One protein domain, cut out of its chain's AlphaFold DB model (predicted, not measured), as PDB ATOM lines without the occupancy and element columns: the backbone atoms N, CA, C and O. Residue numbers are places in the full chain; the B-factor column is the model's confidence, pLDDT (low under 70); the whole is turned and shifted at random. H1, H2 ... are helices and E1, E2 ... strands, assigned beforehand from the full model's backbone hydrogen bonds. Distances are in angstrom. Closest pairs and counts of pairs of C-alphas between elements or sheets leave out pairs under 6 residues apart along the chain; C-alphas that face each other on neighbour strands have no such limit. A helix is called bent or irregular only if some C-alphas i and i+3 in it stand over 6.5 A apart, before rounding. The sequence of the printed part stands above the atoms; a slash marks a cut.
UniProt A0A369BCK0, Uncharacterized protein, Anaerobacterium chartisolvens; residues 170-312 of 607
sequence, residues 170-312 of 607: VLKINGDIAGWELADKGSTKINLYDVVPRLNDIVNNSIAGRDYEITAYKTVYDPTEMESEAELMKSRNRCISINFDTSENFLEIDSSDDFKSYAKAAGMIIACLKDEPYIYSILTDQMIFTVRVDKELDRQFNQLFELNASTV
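AT A GLANCE: This is residues 170 to 312 of the 607 residues of an uncharacterized protein of Anaerobacterium chartisolvens (UniProt A0A369BCK0). Picture one long antiparallel sheet, curled like part of a barrel and folded back on itself at E3, with H1 and H3 side by side over one face of its larger leaf and H2 alone over the opposite face. The loop of the hairpin E5 and E6 lies at one end of the longest axis and the end of H3 at the other. The printed part has 143 residues with three named helices and nine named strands, in the order E1 E2 H1 E3 H2 E4 E5 E6 E7 E8 E9 H3, a mixed class; across the sheet the order is E2 E4 E7 E8 E9 E3 E1 E5 E6. It is compact, with a radius of gyration of the C-alphas of 14.5 A, and only just elongated, spanning 49 by 32 by 31 A.

IN THESE COORDINATES: Find C-alpha 170 at (-34.388, -28.339, 13.321), where E1, residues 170 to 172, begins. Next come E2, 177 to 184, 20.7 A long, and H1, 192 to 207, 19.4 A, only just irregular: C-alphas 194 and 197 are 6.8 A apart. E3, 211 to 219, bends by 81 degrees at residue 215. From C-alpha 223 at (-22.295, -42.520, -2.244), H2 runs 20.1 A to residue 236. Then read E4, 238 to 244, 19.9 A; E5, 250 to 254; E6, 261 to 264; E7, 267 to 272; E8, 279 to 283; and E9, 287 to 292. H3, 295 to 311, runs 24.2 A to C-alpha 311 at (-47.770, -61.228, 13.620).

HOW THE PARTS SIT: Start at edge strand E2: N 181 and O 241 of E4 are 2.8 A apart, within hydrogen-bond range. E7, E8 and E9 form a meander, each strand the antiparallel neighbour of the one before; look at N 271 and O 281, 2.8 A. In this folded sheet, bent back into two leaves, E2 E4 E7 E8 E9 face E1 E5 E6, with E3 as the hinge: N 290 and O 216 are 2.8 A apart, N 212 and O 171 2.9 A. H1 and H3 are on the same face and touch, a shallow tilt of 11 degrees, opposite ways; their closest C-alphas, of Val 195 and Asn 308, are 6.2 A apart. H2 is on the opposite face, 9.1 A high over the sheet. Each O i to N i+4 pair is within hydrogen-bond range in H2 and H3, and 10 of 12 in H1.

THE WHOLE: The C-alphas farthest apart, of Asp 258 and Val 312, are 49.6 A apart. The printed part has no cut, and no link is long. Mean pLDDT of the printed part is 86.2; look for values under 70 at residues 175 to 176, 191 to 192, 247 and 311 to 312.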
ATOM      1  N   VAL A 170     -33.187 -27.535  13.532       92.50
ATOM      2  CA  VAL A 170     -34.388 -28.339  13.321       92.50
ATOM      3  C   VAL A 170     -34.392 -28.889  11.900       92.50
ATOM      4  O   VAL A 170     -34.276 -28.128  10.945       92.50
ATOM      5  N   LEU A 171     -34.551 -30.202  11.760       92.56
ATOM      6  CA  LEU A 171     -34.805 -30.859  10.479       92.56
ATOM      7  C   LEU A 171     -36.317 -30.963  10.259       92.56
ATOM      8  O   LEU A 171     -37.021 -31.488  11.123       92.56
ATOM      9  N   LYS A 172     -36.802 -30.510   9.102       90.75
ATOM     10  CA  LYS A 172     -38.214 -30.576   8.709       90.75
ATOM     11  C   LYS A 172     -38.398 -31.611   7.604       90.75
ATOM     12  O   LYS A 172     -37.735 -31.545   6.567       90.75
ATOM     13  N   ILE A 173     -39.308 -32.559   7.816       86.50
ATOM     14  CA  ILE A 173     -39.609 -33.621   6.847       86.50
ATOM     15  C   ILE A 173     -40.897 -33.287   6.096       86.50
ATOM     16  O   ILE A 173     -41.959 -33.175   6.705       86.50
ATOM     17  N   ASN A 174     -40.822 -33.159   4.771       75.94
ATOM     18  CA  ASN A 174     -41.995 -32.907   3.927       75.94
ATOM     19  C   ASN A 174     -42.869 -34.171   3.769       75.94
ATOM     20  O   ASN A 174     -42.406 -35.286   4.002       75.94
ATOM     21  N   GLY A 175     -44.150 -33.992   3.421       62.03
ATOM     22  CA  GLY A 175     -45.176 -35.041   3.536       62.03
ATOM     23  C   GLY A 175     -45.433 -35.941   2.326       62.03
ATOM     24  O   GLY A 175     -46.231 -36.867   2.452       62.03
ATOM     25  N   ASP A 176     -44.780 -35.716   1.186       69.62
ATOM     26  CA  ASP A 176     -45.051 -36.474  -0.043       69.62
ATOM     27  C   ASP A 176     -44.198 -37.750  -0.097       69.62
ATOM     28  O   ASP A 176     -43.093 -37.772  -0.639       69.62
ATOM     29  N   ILE A 177     -44.696 -38.817   0.530       75.50
ATOM     30  CA  ILE A 177     -43.995 -40.097   0.669       75.50
ATOM     31  C   ILE A 177     -44.581 -41.134  -0.296       75.50
ATOM     32  O   ILE A 177     -45.755 -41.490  -0.200       75.50
ATOM     33  N   ALA A 178     -43.729 -41.662  -1.177       76.06
ATOM     34  CA  ALA A 178     -44.093 -42.622  -2.220       76.06
ATOM     35  C   ALA A 178     -44.215 -44.052  -1.703       76.06
ATOM     36  O   ALA A 178     -45.021 -44.853  -2.176       76.06
ATOM     37  N   GLY A 179     -43.353 -44.407  -0.752       78.31
ATOM     38  CA  GLY A 179     -43.234 -45.772  -0.278       78.31
ATOM     39  C   GLY A 179     -42.321 -45.892   0.926       78.31
ATOM     40  O   GLY A 179     -41.646 -44.945   1.333       78.31
ATOM     41  N   TRP A 180     -42.309 -47.081   1.512       84.94
ATOM     42  CA  TRP A 180     -41.553 -47.347   2.724       84.94
ATOM     43  C   TRP A 180     -41.197 -48.827   2.869       84.94
ATOM     44  O   TRP A 180     -41.790 -49.711   2.249       84.94
ATOM     45  N   GLU A 181     -40.242 -49.100   3.750       84.56
ATOM     46  CA  GLU A 181     -39.804 -50.434   4.145       84.56
ATOM     47  C   GLU A 181     -39.481 -50.459   5.647       84.56
ATOM     48  O   GLU A 181     -39.044 -49.462   6.216       84.56
ATOM     49  N   LEU A 182     -39.669 -51.607   6.301       87.00
ATOM     50  CA  LEU A 182     -39.190 -51.856   7.662       87.00
ATOM     51  C   LEU A 182     -37.988 -52.787   7.635       87.00
ATOM     52  O   LEU A 182     -38.042 -53.837   7.003       87.00
ATOM     53  N   ALA A 183     -36.973 -52.460   8.425       88.81
ATOM     54  CA  ALA A 183     -35.890 -53.374   8.762       88.81
ATOM     55  C   ALA A 183     -35.819 -53.545  10.286       88.81
ATOM     56  O   ALA A 183     -35.605 -52.581  11.014       88.81
ATOM     57  N   ASP A 184     -35.990 -54.767  10.792       87.75
ATOM     58  CA  ASP A 184     -35.710 -55.108  12.193       87.75
ATOM     59  C   ASP A 184     -34.413 -55.910  12.257       87.75
ATOM     60  O   ASP A 184     -34.417 -57.135  12.107       87.75
ATOM     61  N   LYS A 185     -33.287 -55.212  12.448       87.94
ATOM     62  CA  LYS A 185     -31.954 -55.810  12.626       87.94
ATOM     63  C   LYS A 185     -31.596 -56.762  11.475       87.94
ATOM     64  O   LYS A 185     -31.260 -57.926  11.690       87.94
ATOM     65  N   GLY A 186     -31.736 -56.265  10.247       82.69
ATOM     66  CA  GLY A 186     -31.471 -56.998   9.007       82.69
ATOM     67  C   GLY A 186     -32.637 -57.837   8.479       82.69
ATOM     68  O   GLY A 186     -32.545 -58.357   7.374       82.69
ATOM     69  N   SER A 187     -33.742 -57.967   9.221       80.88
ATOM     70  CA  SER A 187     -34.956 -58.617   8.716       80.88
ATOM     71  C   SER A 187     -35.892 -57.599   8.070       80.88
ATOM     72  O   SER A 187     -36.444 -56.754   8.770       80.88
ATOM     73  N   THR A 188     -36.150 -57.751   6.771       75.56
ATOM     74  CA  THR A 188     -37.128 -56.954   6.001       75.56
ATOM     75  C   THR A 188     -38.532 -57.575   5.984       75.56
ATOM     76  O   THR A 188     -39.418 -57.158   5.237       75.56
ATOM     77  N   LYS A 189     -38.767 -58.608   6.809       74.81
ATOM     78  CA  LYS A 189     -40.071 -59.275   6.911       74.81
ATOM     79  C   LYS A 189     -41.119 -58.339   7.500       74.81
ATOM     80  O   LYS A 189     -40.963 -57.861   8.624       74.81
ATOM     81  N   ILE A 190     -42.215 -58.157   6.766       71.25
ATOM     82  CA  ILE A 190     -43.365 -57.349   7.178       71.25
ATOM     83  C   ILE A 190     -44.634 -58.167   6.995       71.25
ATOM     84  O   ILE A 190     -44.898 -58.661   5.897       71.25
ATOM     85  N   ASN A 191     -45.456 -58.255   8.040       69.50
ATOM     86  CA  ASN A 191     -46.837 -58.693   7.877       69.50
ATOM     87  C   ASN A 191     -47.666 -57.531   7.304       69.50
ATOM     88  O   ASN A 191     -48.136 -56.660   8.034       69.50
ATOM     89  N   LEU A 192     -47.804 -57.518   5.976       69.50
ATOM     90  CA  LEU A 192     -48.417 -56.429   5.215       69.50
ATOM     91  C   LEU A 192     -49.791 -56.000   5.773       69.50
ATOM     92  O   LEU A 192     -49.977 -54.820   6.026       69.50
ATOM     93  N   TYR A 193     -50.742 -56.903   6.029       70.19
ATOM     94  CA  TYR A 193     -52.126 -56.483   6.323       70.19
ATOM     95  C   TYR A 193     -52.326 -55.848   7.706       70.19
ATOM     96  O   TYR A 193     -53.108 -54.905   7.825       70.19
ATOM     97  N   ASP A 194     -51.602 -56.304   8.728       74.06
ATOM     98  CA  ASP A 194     -51.720 -55.744  10.082       74.06
ATOM     99  C   ASP A 194     -50.796 -54.534  10.289       74.06
ATOM    100  O   ASP A 194     -51.122 -53.600  11.024       74.06
ATOM    101  N   VAL A 195     -49.625 -54.544   9.644       82.00
ATOM    102  CA  VAL A 195     -48.560 -53.560   9.879       82.00
ATOM    103  C   VAL A 195     -48.671 -52.362   8.933       82.00
ATOM    104  O   VAL A 195     -48.405 -51.245   9.374       82.00
ATOM    105  N   VAL A 196     -49.110 -52.544   7.674       80.75
ATOM    106  CA  VAL A 196     -49.220 -51.452   6.677       80.75
ATOM    107  C   VAL A 196     -50.065 -50.285   7.155       80.75
ATOM    108  O   VAL A 196     -49.562 -49.166   7.076       80.75
ATOM    109  N   PRO A 197     -51.309 -50.473   7.646       84.06
ATOM    110  CA  PRO A 197     -52.139 -49.330   8.015       84.06
ATOM    111  C   PRO A 197     -51.462 -48.492   9.098       84.06
ATOM    112  O   PRO A 197     -51.401 -47.271   9.015       84.06
ATOM    113  N   ARG A 198     -50.852 -49.172  10.072       87.94
ATOM    114  CA  ARG A 198     -50.167 -48.528  11.184       87.94
ATOM    115  C   ARG A 198     -48.870 -47.844  10.768       87.94
ATOM    116  O   ARG A 198     -48.541 -46.792  11.307       87.94
ATOM    117  N   LEU A 199     -48.126 -48.437   9.843       88.75
ATOM    118  CA  LEU A 199     -46.916 -47.831   9.309       88.75
ATOM    119  C   LEU A 199     -47.243 -46.606   8.453       88.75
ATOM    120  O   LEU A 199     -46.628 -45.569   8.662       88.75
ATOM    121  N   ASN A 200     -48.255 -46.685   7.587       86.00
ATOM    122  CA  ASN A 200     -48.779 -45.526   6.859       86.00
ATOM    123  C   ASN A 200     -49.166 -44.397   7.819       86.00
ATOM    124  O   ASN A 200     -48.781 -43.251   7.601       86.00
ATOM    125  N   ASP A 201     -49.875 -44.718   8.904       87.31
ATOM    126  CA  ASP A 201     -50.269 -43.723   9.900       87.31
ATOM    127  C   ASP A 201     -49.057 -43.080  10.586       87.31
ATOM    128  O   ASP A 201     -49.023 -41.860  10.739       87.31
ATOM    129  N   ILE A 202     -48.055 -43.872  10.984       90.50
ATOM    130  CA  ILE A 202     -46.826 -43.353  11.604       90.50
ATOM    131  C   ILE A 202     -46.059 -42.476  10.615       90.50
ATOM    132  O   ILE A 202     -45.641 -41.378  10.966       90.50
ATOM    133  N   VAL A 203     -45.889 -42.938   9.378       89.38
ATOM    134  CA  VAL A 203     -45.141 -42.229   8.340       89.38
ATOM    135  C   VAL A 203     -45.810 -40.897   8.005       89.38
ATOM    136  O   VAL A 203     -45.157 -39.862   8.078       89.38
ATOM    137  N   ASN A 204     -47.117 -40.897   7.743       84.81
ATOM    138  CA  ASN A 204     -47.826 -39.709   7.266       84.81
ATOM    139  C   ASN A 204     -48.231 -38.734   8.380       84.81
ATOM    140  O   ASN A 204     -48.325 -37.539   8.122       84.81
ATOM    141  N   ASN A 205     -48.477 -39.210   9.607       83.25
ATOM    142  CA  ASN A 205     -48.978 -38.352  10.695       83.25
ATOM    143  C   ASN A 205     -47.952 -38.096  11.807       83.25
ATOM    144  O   ASN A 205     -48.108 -37.157  12.593       83.25
ATOM    145  N   SER A 206     -46.930 -38.948  11.921       85.88
ATOM    146  CA  SER A 206     -45.944 -38.867  13.003       85.88
ATOM    147  C   SER A 206     -44.520 -38.639  12.524       85.88
ATOM    148  O   SER A 206     -43.700 -38.231  13.340       85.88
ATOM    149  N   ILE A 207     -44.212 -38.879  11.248       88.31
ATOM    150  CA  ILE A 207     -42.881 -38.640  10.687       88.31
ATOM    151  C   ILE A 207     -42.887 -37.436   9.752       88.31
ATOM    152  O   ILE A 207     -42.120 -36.498   9.966       88.31
ATOM    153  N   ALA A 208     -43.760 -37.468   8.749       83.94
ATOM    154  CA  ALA A 208     -44.025 -36.366   7.843       83.94
ATOM    155  C   ALA A 208     -44.589 -35.145   8.581       83.94
ATOM    156  O   ALA A 208     -45.351 -35.268   9.543       83.94
ATOM    157  N   GLY A 209     -44.216 -33.953   8.115       78.50
ATOM    158  CA  GLY A 209     -44.676 -32.675   8.657       78.50
ATOM    159  C   GLY A 209     -44.194 -32.386  10.078       78.50
ATOM    160  O   GLY A 209     -44.745 -31.497  10.728       78.50
ATOM    161  N   ARG A 210     -43.206 -33.142  10.580       83.75
ATOM    162  CA  ARG A 210     -42.617 -32.943  11.905       83.75
ATOM    163  C   ARG A 210     -41.248 -32.286  11.850       83.75
ATOM    164  O   ARG A 210     -40.460 -32.499  10.927       83.75
ATOM    165  N   ASP A 211     -40.993 -31.571  12.934       90.88
ATOM    166  CA  ASP A 211     -39.754 -30.889  13.252       90.88
ATOM    167  C   ASP A 211     -38.930 -31.755  14.212       90.88
ATOM    168  O   ASP A 211     -39.427 -32.195  15.254       90.88
ATOM    169  N   TYR A 212     -37.665 -31.982  13.874       92.00
ATOM    170  CA  TYR A 212     -36.744 -32.795  14.661       92.00
ATOM    171  C   TYR A 212     -35.571 -31.963  15.153       92.00
ATOM    172  O   TYR A 212     -34.823 -31.412  14.350       92.00
ATOM    173  N   GLU A 213     -35.365 -31.922  16.470       94.31
ATOM    174  CA  GLU A 213     -34.181 -31.292  17.057       94.31
ATOM    175  C   GLU A 213     -32.931 -32.082  16.652       94.31
ATOM    176  O   GLU A 213     -32.763 -33.242  17.044       94.31
ATOM    177  N   ILE A 214     -32.048 -31.440  15.890       94.44
ATOM    178  CA  ILE A 214     -30.745 -31.981  15.513       94.44
ATOM    179  C   ILE A 214     -29.804 -31.819  16.706       94.44
ATOM    180  O   ILE A 214     -29.561 -30.716  17.189       94.44
ATOM    181  N   THR A 215     -29.248 -32.935  17.168       91.69
ATOM    182  CA  THR A 215     -28.303 -32.983  18.297       91.69
ATOM    183  C   THR A 215     -26.869 -33.252  17.846       91.69
ATOM    184  O   THR A 215     -25.926 -32.815  18.502       91.69
ATOM    185  N   ALA A 216     -26.699 -33.923  16.706       92.62
ATOM    186  CA  ALA A 216     -25.427 -34.098  16.014       92.62
ATOM    187  C   ALA A 216     -25.678 -34.367  14.524       92.62
ATOM    188  O   ALA A 216     -26.779 -34.765  14.140       92.62
ATOM    189  N   TYR A 217     -24.660 -34.181  13.687       93.25
ATOM    190  CA  TYR A 217     -24.710 -34.544  12.273       93.25
ATOM    191  C   TYR A 217     -23.331 -34.977  11.758       93.25
ATOM    192  O   TYR A 217     -22.302 -34.623  12.337       93.25
ATOM    193  N   LYS A 218     -23.327 -35.745  10.669       91.75
ATOM    194  CA  LYS A 218     -22.148 -36.141   9.887       91.75
ATOM    195  C   LYS A 218     -22.494 -36.004   8.405       91.75
ATOM    196  O   LYS A 218     -23.566 -36.447   7.998       91.75
ATOM    197  N   THR A 219     -21.582 -35.449   7.614       88.19
ATOM    198  CA  THR A 219     -21.682 -35.444   6.148       88.19
ATOM    199  C   THR A 219     -20.867 -36.603   5.569       88.19
ATOM    200  O   THR A 219     -19.802 -36.935   6.087       88.19
ATOM    201  N   VAL A 220     -21.393 -37.249   4.529       88.06
ATOM    202  CA  VAL A 220     -20.783 -38.375   3.812       88.06
ATOM    203  C   VAL A 220     -20.972 -38.136   2.315       88.06
ATOM    204  O   VAL A 220     -22.031 -38.416   1.761       88.06
ATOM    205  N   TYR A 221     -19.962 -37.575   1.646       79.50
ATOM    206  CA  TYR A 221     -20.086 -37.224   0.225       79.50
ATOM    207  C   TYR A 221     -19.937 -38.414  -0.729       79.50
ATOM    208  O   TYR A 221     -20.452 -38.354  -1.848       79.50
ATOM    209  N   ASP A 222     -19.249 -39.480  -0.309       82.75
ATOM    210  CA  ASP A 222     -19.075 -40.701  -1.098       82.75
ATOM    211  C   ASP A 222     -20.367 -41.548  -1.061       82.75
ATOM    212  O   ASP A 222     -20.734 -42.050   0.006       82.75
ATOM    213  N   PRO A 223     -21.048 -41.759  -2.206       83.50
ATOM    214  CA  PRO A 223     -22.295 -42.520  -2.244       83.50
ATOM    215  C   PRO A 223     -22.142 -43.977  -1.788       83.50
ATOM    216  O   PRO A 223     -23.050 -44.521  -1.169       83.50
ATOM    217  N   THR A 224     -20.999 -44.611  -2.062       88.88
ATOM    218  CA  THR A 224     -20.736 -46.003  -1.667       88.88
ATOM    219  C   THR A 224     -20.503 -46.115  -0.162       88.88
ATOM    220  O   THR A 224     -20.917 -47.096   0.463       88.88
ATOM    221  N   GLU A 225     -19.862 -45.112   0.445       90.69
ATOM    222  CA  GLU A 225     -19.749 -45.039   1.905       90.69
ATOM    223  C   GLU A 225     -21.126 -44.834   2.544       90.69
ATOM    224  O   GLU A 225     -21.463 -45.544   3.491       90.69
ATOM    225  N   MET A 226     -21.950 -43.935   1.996       91.25
ATOM    226  CA  MET A 226     -23.292 -43.681   2.524       91.25
ATOM    227  C   MET A 226     -24.214 -44.904   2.405       91.25
ATOM    228  O   MET A 226     -24.923 -45.237   3.355       91.25
ATOM    229  N   GLU A 227     -24.161 -45.627   1.285       92.31
ATOM    230  CA  GLU A 227     -24.877 -46.898   1.109       92.31
ATOM    231  C   GLU A 227     -24.419 -47.946   2.136       92.31
ATOM    232  O   GLU A 227     -25.239 -48.628   2.754       92.31
ATOM    233  N   SER A 228     -23.111 -48.022   2.401       93.88
ATOM    234  CA  SER A 228     -22.565 -48.923   3.422       93.88
ATOM    235  C   SER A 228     -23.055 -48.568   4.834       93.88
ATOM    236  O   SER A 228     -23.397 -49.466   5.606       93.88
ATOM    237  N   GLU A 229     -23.122 -47.278   5.179       94.69
ATOM    238  CA  GLU A 229     -23.666 -46.795   6.458       94.69
ATOM    239  C   GLU A 229     -25.168 -47.102   6.585       94.69
ATOM    240  O   GLU A 229     -25.626 -47.571   7.631       94.69
ATOM    241  N   ALA A 230     -25.934 -46.913   5.508       93.56
ATOM    242  CA  ALA A 230     -27.354 -47.247   5.442       93.56
ATOM    243  C   ALA A 230     -27.612 -48.740   5.711       93.56
ATOM    244  O   ALA A 230     -28.431 -49.088   6.571       93.56
ATOM    245  N   GLU A 231     -26.882 -49.631   5.041       93.56
ATOM    246  CA  GLU A 231     -27.007 -51.078   5.236       93.56
ATOM    247  C   GLU A 231     -26.527 -51.519   6.629       93.56
ATOM    248  O   GLU A 231     -27.144 -52.370   7.288       93.56
ATOM    249  N   LEU A 232     -25.480 -50.881   7.157       93.69
ATOM    250  CA  LEU A 232     -25.033 -51.109   8.528       93.69
ATOM    251  C   LEU A 232     -26.114 -50.723   9.548       93.69
ATOM    252  O   LEU A 232     -26.367 -51.481  10.491       93.69
ATOM    253  N   MET A 233     -26.783 -49.588   9.347       92.44
ATOM    254  CA  MET A 233     -27.888 -49.142  10.196       92.44
ATOM    255  C   MET A 233     -29.058 -50.126  10.151       92.44
ATOM    256  O   MET A 233     -29.490 -50.594  11.210       92.44
ATOM    257  N   LYS A 234     -29.523 -50.514   8.955       92.50
ATOM    258  CA  LYS A 234     -30.606 -51.502   8.776       92.50
ATOM    259  C   LYS A 234     -30.282 -52.851   9.424       92.50
ATOM    260  O   LYS A 234     -31.152 -53.469  10.037       92.50
ATOM    261  N   SER A 235     -29.033 -53.310   9.324       91.62
ATOM    262  CA  SER A 235     -28.620 -54.610   9.873       91.62
ATOM    263  C   SER A 235     -28.567 -54.651  11.407       91.62
ATOM    264  O   SER A 235     -28.771 -55.708  12.004       91.62
ATOM    265  N   ARG A 236     -28.317 -53.519  12.079       90.94
ATOM    266  CA  ARG A 236     -28.107 -53.467  13.543       90.94
ATOM    267  C   ARG A 236     -29.307 -52.942  14.325       90.94
ATOM    268  O   ARG A 236     -29.491 -53.303  15.502       90.94
ATOM    269  N   ASN A 237     -30.126 -52.113  13.687       92.38
ATOM    270  CA  ASN A 237     -31.174 -51.335  14.334       92.38
ATOM    271  C   ASN A 237     -32.563 -51.651  13.779       92.38
ATOM    272  O   ASN A 237     -32.729 -52.429  12.844       92.38
ATOM    273  N   ARG A 238     -33.571 -51.086  14.443       92.69
ATOM    274  CA  ARG A 238     -34.938 -51.030  13.930       92.69
ATOM    275  C   ARG A 238     -35.057 -49.768  13.097       92.69
ATOM    276  O   ARG A 238     -34.823 -48.684  13.636       92.69
ATOM    277  N   CYS A 239     -35.405 -49.920  11.830       94.44
ATOM    278  CA  CYS A 239     -35.406 -48.840  10.862       94.44
ATOM    279  C   CYS A 239     -36.708 -48.802  10.063       94.44
ATOM    280  O   CYS A 239     -37.244 -49.850   9.695       94.44
ATOM    281  N   ILE A 240     -37.167 -47.592   9.755       93.25
ATOM    282  CA  ILE A 240     -38.132 -47.328   8.687       93.25
ATOM    283  C   ILE A 240     -37.348 -46.656   7.560       93.25
ATOM    284  O   ILE A 240     -36.788 -45.580   7.766       93.25
ATOM    285  N   SER A 241     -37.288 -47.289   6.394       91.56
ATOM    286  CA  SER A 241     -36.792 -46.666   5.164       91.56
ATOM    287  C   SER A 241     -37.971 -46.035   4.437       91.56
ATOM    288  O   SER A 241     -39.044 -46.629   4.380       91.56
ATOM    289  N   ILE A 242     -37.787 -44.842   3.896       89.38
ATOM    290  CA  ILE A 242     -38.808 -44.051   3.216       89.38
ATOM    291  C   ILE A 242     -38.255 -43.657   1.855       89.38
ATOM    292  O   ILE A 242     -37.141 -43.149   1.761       89.38
ATOM    293  N   ASN A 243     -39.047 -43.881   0.815       86.12
ATOM    294  CA  ASN A 243     -38.756 -43.446  -0.542       86.12
ATOM    295  C   ASN A 243     -39.705 -42.302  -0.889       86.12
ATOM    296  O   ASN A 243     -40.909 -42.397  -0.635       86.12
ATOM    297  N   PHE A 244     -39.166 -41.239  -1.473       81.62
ATOM    298  CA  PHE A 244     -39.971 -40.128  -1.966       81.62
ATOM    299  C   PHE A 244     -40.288 -40.305  -3.458       81.62
ATOM    300  O   PHE A 244     -39.624 -41.072  -4.156       81.62
ATOM    301  N   ASP A 245     -41.309 -39.601  -3.958       70.88
ATOM    302  CA  ASP A 245     -41.808 -39.777  -5.337       70.88
ATOM    303  C   ASP A 245     -40.827 -39.267  -6.402       70.88
ATOM    304  O   ASP A 245     -40.925 -39.611  -7.581       70.88
ATOM    305  N   THR A 246     -39.865 -38.433  -6.001       70.50
ATOM    306  CA  THR A 246     -38.870 -37.846  -6.899       70.50
ATOM    307  C   THR A 246     -37.471 -37.937  -6.298       70.50
ATOM    308  O   THR A 246     -37.273 -37.916  -5.084       70.50
ATOM    309  N   SER A 247     -36.458 -37.990  -7.162       66.12
ATOM    310  CA  SER A 247     -35.049 -37.933  -6.755       66.12
ATOM    311  C   SER A 247     -34.582 -36.525  -6.346       66.12
ATOM    312  O   SER A 247     -33.429 -36.352  -5.949       66.12
ATOM    313  N   GLU A 248     -35.457 -35.518  -6.442       71.62
ATOM    314  CA  GLU A 248     -35.191 -34.111  -6.111       71.62
ATOM    315  C   GLU A 248     -35.939 -33.678  -4.840       71.62
ATOM    316  O   GLU A 248     -36.512 -32.592  -4.774       71.62
ATOM    317  N   ASN A 249     -35.956 -34.541  -3.822       81.88
ATOM    318  CA  ASN A 249     -36.510 -34.194  -2.519       81.88
ATOM    319  C   ASN A 249     -35.446 -33.583  -1.603       81.88
ATOM    320  O   ASN A 249     -34.299 -34.036  -1.537       81.88
ATOM    321  N   PHE A 250     -35.851 -32.528  -0.898       86.50
ATOM    322  CA  PHE A 250     -35.000 -31.735  -0.018       86.50
ATOM    323  C   PHE A 250     -35.695 -31.550   1.329       86.50
ATOM    324  O   PHE A 250     -36.834 -31.079   1.389       86.50
ATOM    325  N   LEU A 251     -35.007 -31.911   2.409       89.31
ATOM    326  CA  LEU A 251     -35.469 -31.701   3.779       89.31
ATOM    327  C   LEU A 251     -34.942 -30.354   4.266       89.31
ATOM    328  O   LEU A 251     -33.741 -30.118   4.193       89.31
ATOM    329  N   GLU A 252     -35.806 -29.455   4.731       91.19
ATOM    330  CA  GLU A 252     -35.368 -28.134   5.203       91.19
ATOM    331  C   GLU A 252     -34.654 -28.253   6.554       91.19
ATOM    332  O   GLU A 252     -35.093 -28.987   7.441       91.19
ATOM    333  N   ILE A 253     -33.563 -27.506   6.714       91.88
ATOM    334  CA  ILE A 253     -32.832 -27.371   7.970       91.88
ATOM    335  C   ILE A 253     -32.962 -25.928   8.439       91.88
ATOM    336  O   ILE A 253     -32.391 -25.005   7.854       91.88
ATOM    337  N   ASP A 254     -33.698 -25.750   9.527       89.75
ATOM    338  CA  ASP A 254     -33.834 -24.479  10.220       89.75
ATOM    339  C   ASP A 254     -32.720 -24.377  11.265       89.75
ATOM    340  O   ASP A 254     -32.713 -25.071  12.283       89.75
ATOM    341  N   SER A 255     -31.723 -23.558  10.967       82.69
ATOM    342  CA  SER A 255     -30.603 -23.253  11.855       82.69
ATOM    343  C   SER A 255     -30.527 -21.741  12.016       82.69
ATOM    344  O   SER A 255     -31.103 -21.001  11.222       82.69
ATOM    345  N   SER A 256     -29.815 -21.246  13.030       79.19
ATOM    346  CA  SER A 256     -29.667 -19.802  13.279       79.19
ATOM    347  C   SER A 256     -28.803 -19.070  12.228       79.19
ATOM    348  O   SER A 256     -28.094 -18.121  12.567       79.19
ATOM    349  N   ASP A 257     -28.769 -19.565  10.998       73.81
ATOM    350  CA  ASP A 257     -28.014 -19.038   9.874       73.81
ATOM    351  C   ASP A 257     -28.887 -18.112   9.014       73.81
ATOM    352  O   ASP A 257     -30.096 -18.286   8.892       73.81
ATOM    353  N   ASP A 258     -28.262 -17.119   8.380       73.56
ATOM    354  CA  ASP A 258     -28.953 -16.114   7.554       73.56
ATOM    355  C   ASP A 258     -29.356 -16.643   6.158       73.56
ATOM    356  O   ASP A 258     -29.656 -15.870   5.245       73.56
ATOM    357  N   PHE A 259     -29.320 -17.960   5.948       76.50
ATOM    358  CA  PHE A 259     -29.569 -18.597   4.659       76.50
ATOM    359  C   PHE A 259     -30.348 -19.903   4.794       76.50
ATOM    360  O   PHE A 259     -30.310 -20.579   5.818       76.50
ATOM    361  N   LYS A 260     -31.040 -20.276   3.712       81.31
ATOM    362  CA  LYS A 260     -31.783 -21.534   3.650       81.31
ATOM    363  C   LYS A 260     -30.830 -22.704   3.447       81.31
ATOM    364  O   LYS A 260     -30.043 -22.698   2.498       81.31
ATOM    365  N   SER A 261     -30.960 -23.695   4.318       88.44
ATOM    366  CA  SER A 261     -30.210 -24.942   4.269       88.44
ATOM    367  C   SER A 261     -31.154 -26.117   4.104       88.44
ATOM    368  O   SER A 261     -32.271 -26.108   4.619       88.44
ATOM    369  N   TYR A 262     -30.691 -27.127   3.387       89.50
ATOM    370  CA  TYR A 262     -31.439 -28.327   3.070       89.50
ATOM    371  C   TYR A 262     -30.571 -29.563   3.295       89.50
ATOM    372  O   TYR A 262     -29.364 -29.440   3.452       89.50
ATOM    373  N   ALA A 263     -31.182 -30.742   3.318       89.81
ATOM    374  CA  ALA A 263     -30.522 -32.024   3.121       89.81
ATOM    375  C   ALA A 263     -31.148 -32.692   1.901       89.81
ATOM    376  O   ALA A 263     -32.369 -32.882   1.861       89.81
ATOM    377  N   LYS A 264     -30.338 -33.069   0.913       87.31
ATOM    378  CA  LYS A 264     -30.843 -33.839  -0.229       87.31
ATOM    379  C   LYS A 264     -31.214 -35.260   0.212       87.31
ATOM    380  O   LYS A 264     -30.433 -35.908   0.914       87.31
ATOM    381  N   ALA A 265     -32.394 -35.731  -0.187       87.56
ATOM    382  CA  ALA A 265     -32.933 -37.028   0.209       87.56
ATOM    383  C   ALA A 265     -33.840 -37.612  -0.889       87.56
ATOM    384  O   ALA A 265     -35.042 -37.379  -0.878       87.56
ATOM    385  N   ALA A 266     -33.299 -38.402  -1.820       81.94
ATOM    386  CA  ALA A 266     -34.124 -39.221  -2.721       81.94
ATOM    387  C   ALA A 266     -34.879 -40.322  -1.945       81.94
ATOM    388  O   ALA A 266     -35.986 -40.726  -2.302       81.94
ATOM    389  N   GLY A 267     -34.291 -40.756  -0.831       87.31
ATOM    390  CA  GLY A 267     -34.932 -41.528   0.222       87.31
ATOM    391  C   GLY A 267     -34.347 -41.143   1.579       87.31
ATOM    392  O   GLY A 267     -33.377 -40.390   1.667       87.31
ATOM    393  N   MET A 268     -34.933 -41.659   2.655       91.62
ATOM    394  CA  MET A 268     -34.375 -41.515   3.995       91.62
ATOM    395  C   MET A 268     -34.537 -42.780   4.827       91.62
ATOM    396  O   MET A 268     -35.468 -43.555   4.631       91.62
ATOM    397  N   ILE A 269     -33.650 -42.983   5.798       94.75
ATOM    398  CA  ILE A 269     -33.758 -44.071   6.774       94.75
ATOM    399  C   ILE A 269     -33.826 -43.471   8.165       94.75
ATOM    400  O   ILE A 269     -32.938 -42.725   8.564       94.75
ATOM    401  N   ILE A 270     -34.851 -43.849   8.921       94.88
ATOM    402  CA  ILE A 270     -35.039 -43.454  10.313       94.88
ATOM    403  C   ILE A 270     -34.766 -44.673  11.187       94.88
ATOM    404  O   ILE A 270     -35.517 -45.647  11.146       94.88
ATOM    405  N   ALA A 271     -33.695 -44.621  11.973       95.19
ATOM    406  CA  ALA A 271     -33.204 -45.723  12.790       95.19
ATOM    407  C   ALA A 271     -33.267 -45.387  14.285       95.19
ATOM    408  O   ALA A 271     -32.751 -44.361  14.722       95.19
ATOM    409  N   CYS A 272     -33.850 -46.279  15.085       93.25
ATOM    410  CA  CYS A 272     -33.828 -46.172  16.545       93.25
ATOM    411  C   CYS A 272     -32.458 -46.609  17.090       93.25
ATOM    412  O   CYS A 272     -32.030 -47.745  16.847       93.25
ATOM    413  N   LEU A 273     -31.787 -45.734  17.849       86.88
ATOM    414  CA  LEU A 273     -30.502 -46.027  18.480       86.88
ATOM    415  C   LEU A 273     -30.733 -46.644  19.865       86.88
ATOM    416  O   LEU A 273     -31.048 -45.960  20.831       86.88
ATOM    417  N   LYS A 274     -30.583 -47.971  19.967       70.00
ATOM    418  CA  LYS A 274     -30.956 -48.758  21.164       70.00
ATOM    419  C   LYS A 274     -30.337 -48.293  22.482       70.00
ATOM    420  O   LYS A 274     -30.918 -48.566  23.530       70.00
ATOM    421  N   ASP A 275     -29.166 -47.671  22.431       73.06
ATOM    422  CA  ASP A 275     -28.410 -47.308  23.628       73.06
ATOM    423  C   ASP A 275     -28.880 -45.974  24.238       73.06
ATOM    424  O   ASP A 275     -28.514 -45.658  25.370       73.06
ATOM    425  N   GLU A 276     -29.746 -45.225  23.541       77.19
ATOM    426  CA  GLU A 276     -30.223 -43.909  23.967       77.19
ATOM    427  C   GLU A 276     -31.738 -43.741  23.719       77.19
ATOM    428  O   GLU A 276     -32.177 -43.584  22.578       77.19
ATOM    429  N   PRO A 277     -32.576 -43.744  24.776       82.06
ATOM    430  CA  PRO A 277     -34.013 -43.527  24.631       82.06
ATOM    431  C   PRO A 277     -34.311 -42.195  23.939       82.06
ATOM    432  O   PRO A 277     -33.717 -41.175  24.290       82.06
ATOM    433  N   TYR A 278     -35.283 -42.192  23.024       91.00
ATOM    434  CA  TYR A 278     -35.715 -41.005  22.270       91.00
ATOM    435  C   TYR A 278     -34.674 -40.418  21.307       91.00
ATOM    436  O   TYR A 278     -34.909 -39.337  20.763       91.00
ATOM    437  N   ILE A 279     -33.547 -41.093  21.077       93.44
ATOM    438  CA  ILE A 279     -32.521 -40.646  20.137       93.44
ATOM    439  C   ILE A 279     -32.529 -41.554  18.906       93.44
ATOM    440  O   ILE A 279     -32.494 -42.783  18.993       93.44
ATOM    441  N   TYR A 280     -32.639 -40.926  17.741       95.38
ATOM    442  CA  TYR A 280     -32.778 -41.594  16.453       95.38
ATOM    443  C   TYR A 280     -31.727 -41.070  15.480       95.38
ATOM    444  O   TYR A 280     -31.301 -39.920  15.576       95.38
ATOM    445  N   SER A 281     -31.332 -41.900  14.518       95.88
ATOM    446  CA  SER A 281     -30.563 -41.458  13.357       95.88
ATOM    447  C   SER A 281     -31.466 -41.312  12.141       95.88
ATOM    448  O   SER A 281     -32.233 -42.225  11.843       95.88
ATOM    449  N   ILE A 282     -31.347 -40.194  11.429       95.44
ATOM    450  CA  ILE A 282     -31.975 -39.969  10.125       95.44
ATOM    451  C   ILE A 282     -30.869 -39.879   9.080       95.44
ATOM    452  O   ILE A 282     -30.021 -38.995   9.151       95.44
ATOM    453  N   LEU A 283     -30.865 -40.815   8.140       95.81
ATOM    454  CA  LEU A 283     -29.906 -40.891   7.042       95.81
ATOM    455  C   LEU A 283     -30.582 -40.403   5.760       95.81
ATOM    456  O   LEU A 283     -31.689 -40.849   5.467       95.81
ATOM    457  N   THR A 284     -29.920 -39.521   5.015       92.62
ATOM    458  CA  THR A 284     -30.347 -39.018   3.696       92.62
ATOM    459  C   THR A 284     -29.353 -39.442   2.607       92.62
ATOM    460  O   THR A 284     -28.637 -40.421   2.791       92.62
ATOM    461  N   ASP A 285     -29.262 -38.738   1.475       87.38
ATOM    462  CA  ASP A 285     -28.318 -39.098   0.407       87.38
ATOM    463  C   ASP A 285     -26.850 -38.888   0.813       87.38
ATOM    464  O   ASP A 285     -25.968 -39.576   0.305       87.38
ATOM    465  N   GLN A 286     -26.576 -37.908   1.681       87.50
ATOM    466  CA  GLN A 286     -25.212 -37.524   2.078       87.50
ATOM    467  C   GLN A 286     -25.100 -37.027   3.524       87.50
ATOM    468  O   GLN A 286     -24.032 -36.578   3.937       87.50
ATOM    469  N   MET A 287     -26.178 -37.061   4.309       92.19
ATOM    470  CA  MET A 287     -26.150 -36.600   5.694       92.19
ATOM    471  C   MET A 287     -26.712 -37.650   6.640       92.19
ATOM    472  O   MET A 287     -27.678 -38.347   6.335       92.19
ATOM    473  N   ILE A 288     -26.100 -37.738   7.816       95.50
ATOM    474  CA  ILE A 288     -26.569 -38.542   8.938       95.50
ATOM    475  C   ILE A 288     -26.841 -37.586  10.089       95.50
ATOM    476  O   ILE A 288     -25.911 -37.017  10.656       95.50
ATOM    477  N   PHE A 289     -28.106 -37.419  10.448       95.50
ATOM    478  CA  PHE A 289     -28.539 -36.615  11.585       95.50
ATOM    479  C   PHE A 289     -28.784 -37.506  12.790       95.50
ATOM    480  O   PHE A 289     -29.431 -38.540  12.675       95.50
ATOM    481  N   THR A 290     -28.322 -37.084  13.962       95.12
ATOM    482  CA  THR A 290     -28.798 -37.614  15.242       95.12
ATOM    483  C   THR A 290     -29.845 -36.656  15.775       95.12
ATOM    484  O   THR A 290     -29.550 -35.484  16.020       95.12
ATOM    485  N   VAL A 291     -31.066 -37.144  15.950       94.81
ATOM    486  CA  VAL A 291     -32.220 -36.330  16.321       94.81
ATOM    487  C   VAL A 291     -32.871 -36.817  17.601       94.81
ATOM    488  O   VAL A 291     -32.840 -38.007  17.921       94.81
ATOM    489  N   ARG A 292     -33.510 -35.890  18.313       93.25
ATOM    490  CA  ARG A 292     -34.388 -36.220  19.433       93.25
ATOM    491  C   ARG A 292     -35.830 -36.335  18.957       93.25
ATOM    492  O   ARG A 292     -36.338 -35.438  18.290       93.25
ATOM    493  N   VAL A 293     -36.499 -37.417  19.347       91.94
ATOM    494  CA  VAL A 293     -37.928 -37.629  19.094       91.94
ATOM    495  C   VAL A 293     -38.748 -37.444  20.367       91.94
ATOM    496  O   VAL A 293     -38.237 -37.548  21.483       91.94
ATOM    497  N   ASP A 294     -40.043 -37.172  20.218       91.19
ATOM    498  CA  ASP A 294     -40.950 -37.138  21.361       91.19
ATOM    499  C   ASP A 294     -41.357 -38.549  21.828       91.19
ATOM    500  O   ASP A 294     -41.137 -39.567  21.166       91.19
ATOM    501  N   LYS A 295     -41.980 -38.606  23.011       91.19
ATOM    502  CA  LYS A 295     -42.431 -39.865  23.620       91.19
ATOM    503  C   LYS A 295     -43.500 -40.584  22.802       91.19
ATOM    504  O   LYS A 295     -43.645 -41.794  22.947       91.19
ATOM    505  N   GLU A 296     -44.291 -39.851  22.027       91.81
ATOM    506  CA  GLU A 296     -45.402 -40.431  21.283       91.81
ATOM    507  C   GLU A 296     -44.896 -41.141  20.027       91.81
ATOM    508  O   GLU A 296     -45.283 -42.285  19.792       91.81
ATOM    509  N   LEU A 297     -43.975 -40.526  19.280       91.31
ATOM    510  CA  LEU A 297     -43.317 -41.157  18.139       91.31
ATOM    511  C   LEU A 297     -42.515 -42.387  18.580       91.31
ATOM    512  O   LEU A 297     -42.688 -43.451  17.992       91.31
ATOM    513  N   ASP A 298     -41.721 -42.290  19.652       92.25
ATOM    514  CA  ASP A 298     -40.972 -43.435  20.196       92.25
ATOM    515  C   ASP A 298     -41.901 -44.606  20.567       92.25
ATOM    516  O   ASP A 298     -41.680 -45.758  20.179       92.25
ATOM    517  N   ARG A 299     -43.017 -44.311  21.245       92.56
ATOM    518  CA  ARG A 299     -44.035 -45.306  21.602       92.56
ATOM    519  C   ARG A 299     -44.670 -45.945  20.367       92.56
ATOM    520  O   ARG A 299     -44.815 -47.167  20.327       92.56
ATOM    521  N   GLN A 300     -45.081 -45.149  19.379       93.00
ATOM    522  CA  GLN A 300     -45.702 -45.657  18.152       93.00
ATOM    523  C   GLN A 300     -44.731 -46.517  17.338       93.00
ATOM    524  O   GLN A 300     -45.112 -47.599  16.893       93.00
ATOM    525  N   PHE A 301     -43.478 -46.073  17.212       92.44
ATOM    526  CA  PHE A 301     -42.407 -46.805  16.545       92.44
ATOM    527  C   PHE A 301     -42.188 -48.162  17.221       92.44
ATOM    528  O   PHE A 301     -42.281 -49.199  16.570       92.44
ATOM    529  N   ASN A 302     -42.006 -48.194  18.543       91.12
ATOM    530  CA  ASN A 302     -41.821 -49.447  19.281       91.12
ATOM    531  C   ASN A 302     -43.012 -50.405  19.129       91.12
ATOM    532  O   ASN A 302     -42.816 -51.588  18.845       91.12
ATOM    533  N   GLN A 303     -44.241 -49.892  19.222       91.25
ATOM    534  CA  GLN A 303     -45.449 -50.702  19.041       91.25
ATOM    535  C   GLN A 303     -45.597 -51.258  17.619       91.25
ATOM    536  O   GLN A 303     -46.182 -52.327  17.452       91.25
ATOM    537  N   LEU A 304     -45.083 -50.569  16.596       91.12
ATOM    538  CA  LEU A 304     -45.075 -51.074  15.223       91.12
ATOM    539  C   LEU A 304     -44.189 -52.320  15.089       91.12
ATOM    540  O   LEU A 304     -44.618 -53.326  14.527       91.12
ATOM    541  N   PHE A 305     -42.974 -52.272  15.640       89.88
ATOM    542  CA  PHE A 305     -42.051 -53.410  15.600       89.88
ATOM    543  C   PHE A 305     -42.527 -54.575  16.474       89.88
ATOM    544  O   PHE A 305     -42.366 -55.730  16.088       89.88
ATOM    545  N   GLU A 306     -43.147 -54.297  17.623       89.19
ATOM    546  CA  GLU A 306     -43.795 -55.328  18.447       89.19
ATOM    547  C   GLU A 306     -44.965 -55.992  17.719       89.19
ATOM    548  O   GLU A 306     -45.064 -57.221  17.724       89.19
ATOM    549  N   LEU A 307     -45.813 -55.199  17.051       87.12
ATOM    550  CA  LEU A 307     -46.898 -55.716  16.223       87.12
ATOM    551  C   LEU A 307     -46.336 -56.638  15.142       87.12
ATOM    552  O   LEU A 307     -46.732 -57.799  15.096       87.12
ATOM    553  N   ASN A 308     -45.359 -56.168  14.359       85.94
ATOM    554  CA  ASN A 308     -44.726 -56.971  13.314       85.94
ATOM    555  C   ASN A 308     -44.148 -58.283  13.867       85.94
ATOM    556  O   ASN A 308     -44.418 -59.348  13.322       85.94
ATOM    557  N   ALA A 309     -43.421 -58.238  14.990       81.69
ATOM    558  CA  ALA A 309     -42.852 -59.429  15.622       81.69
ATOM    559  C   ALA A 309     -43.922 -60.433  16.085       81.69
ATOM    560  O   ALA A 309     -43.727 -61.641  15.963       81.69
ATOM    561  N   SER A 310     -45.050 -59.945  16.611       72.81
ATOM    562  CA  SER A 310     -46.155 -60.787  17.087       72.81
ATOM    563  C   SER A 310     -46.988 -61.408  15.963       72.81
ATOM    564  O   SER A 310     -47.633 -62.433  16.181       72.81
ATOM    565  N   THR A 311     -46.962 -60.810  14.770       65.50
ATOM    566  CA  THR A 311     -47.770 -61.228  13.620       65.50
ATOM    567  C   THR A 311     -46.959 -61.918  12.524       65.50
ATOM    568  O   THR A 311     -47.554 -62.359  11.537       65.50
ATOM    569  N   VAL A 312     -45.635 -62.075  12.684       62.53
ATOM    570  CA  VAL A 312     -44.817 -62.941  11.820       62.53
ATOM    571  C   VAL A 312     -45.341 -64.370  11.929       62.53
ATOM    572  O   VAL A 312     -45.064 -65.090  12.890       62.53
TER     573      VAL A 312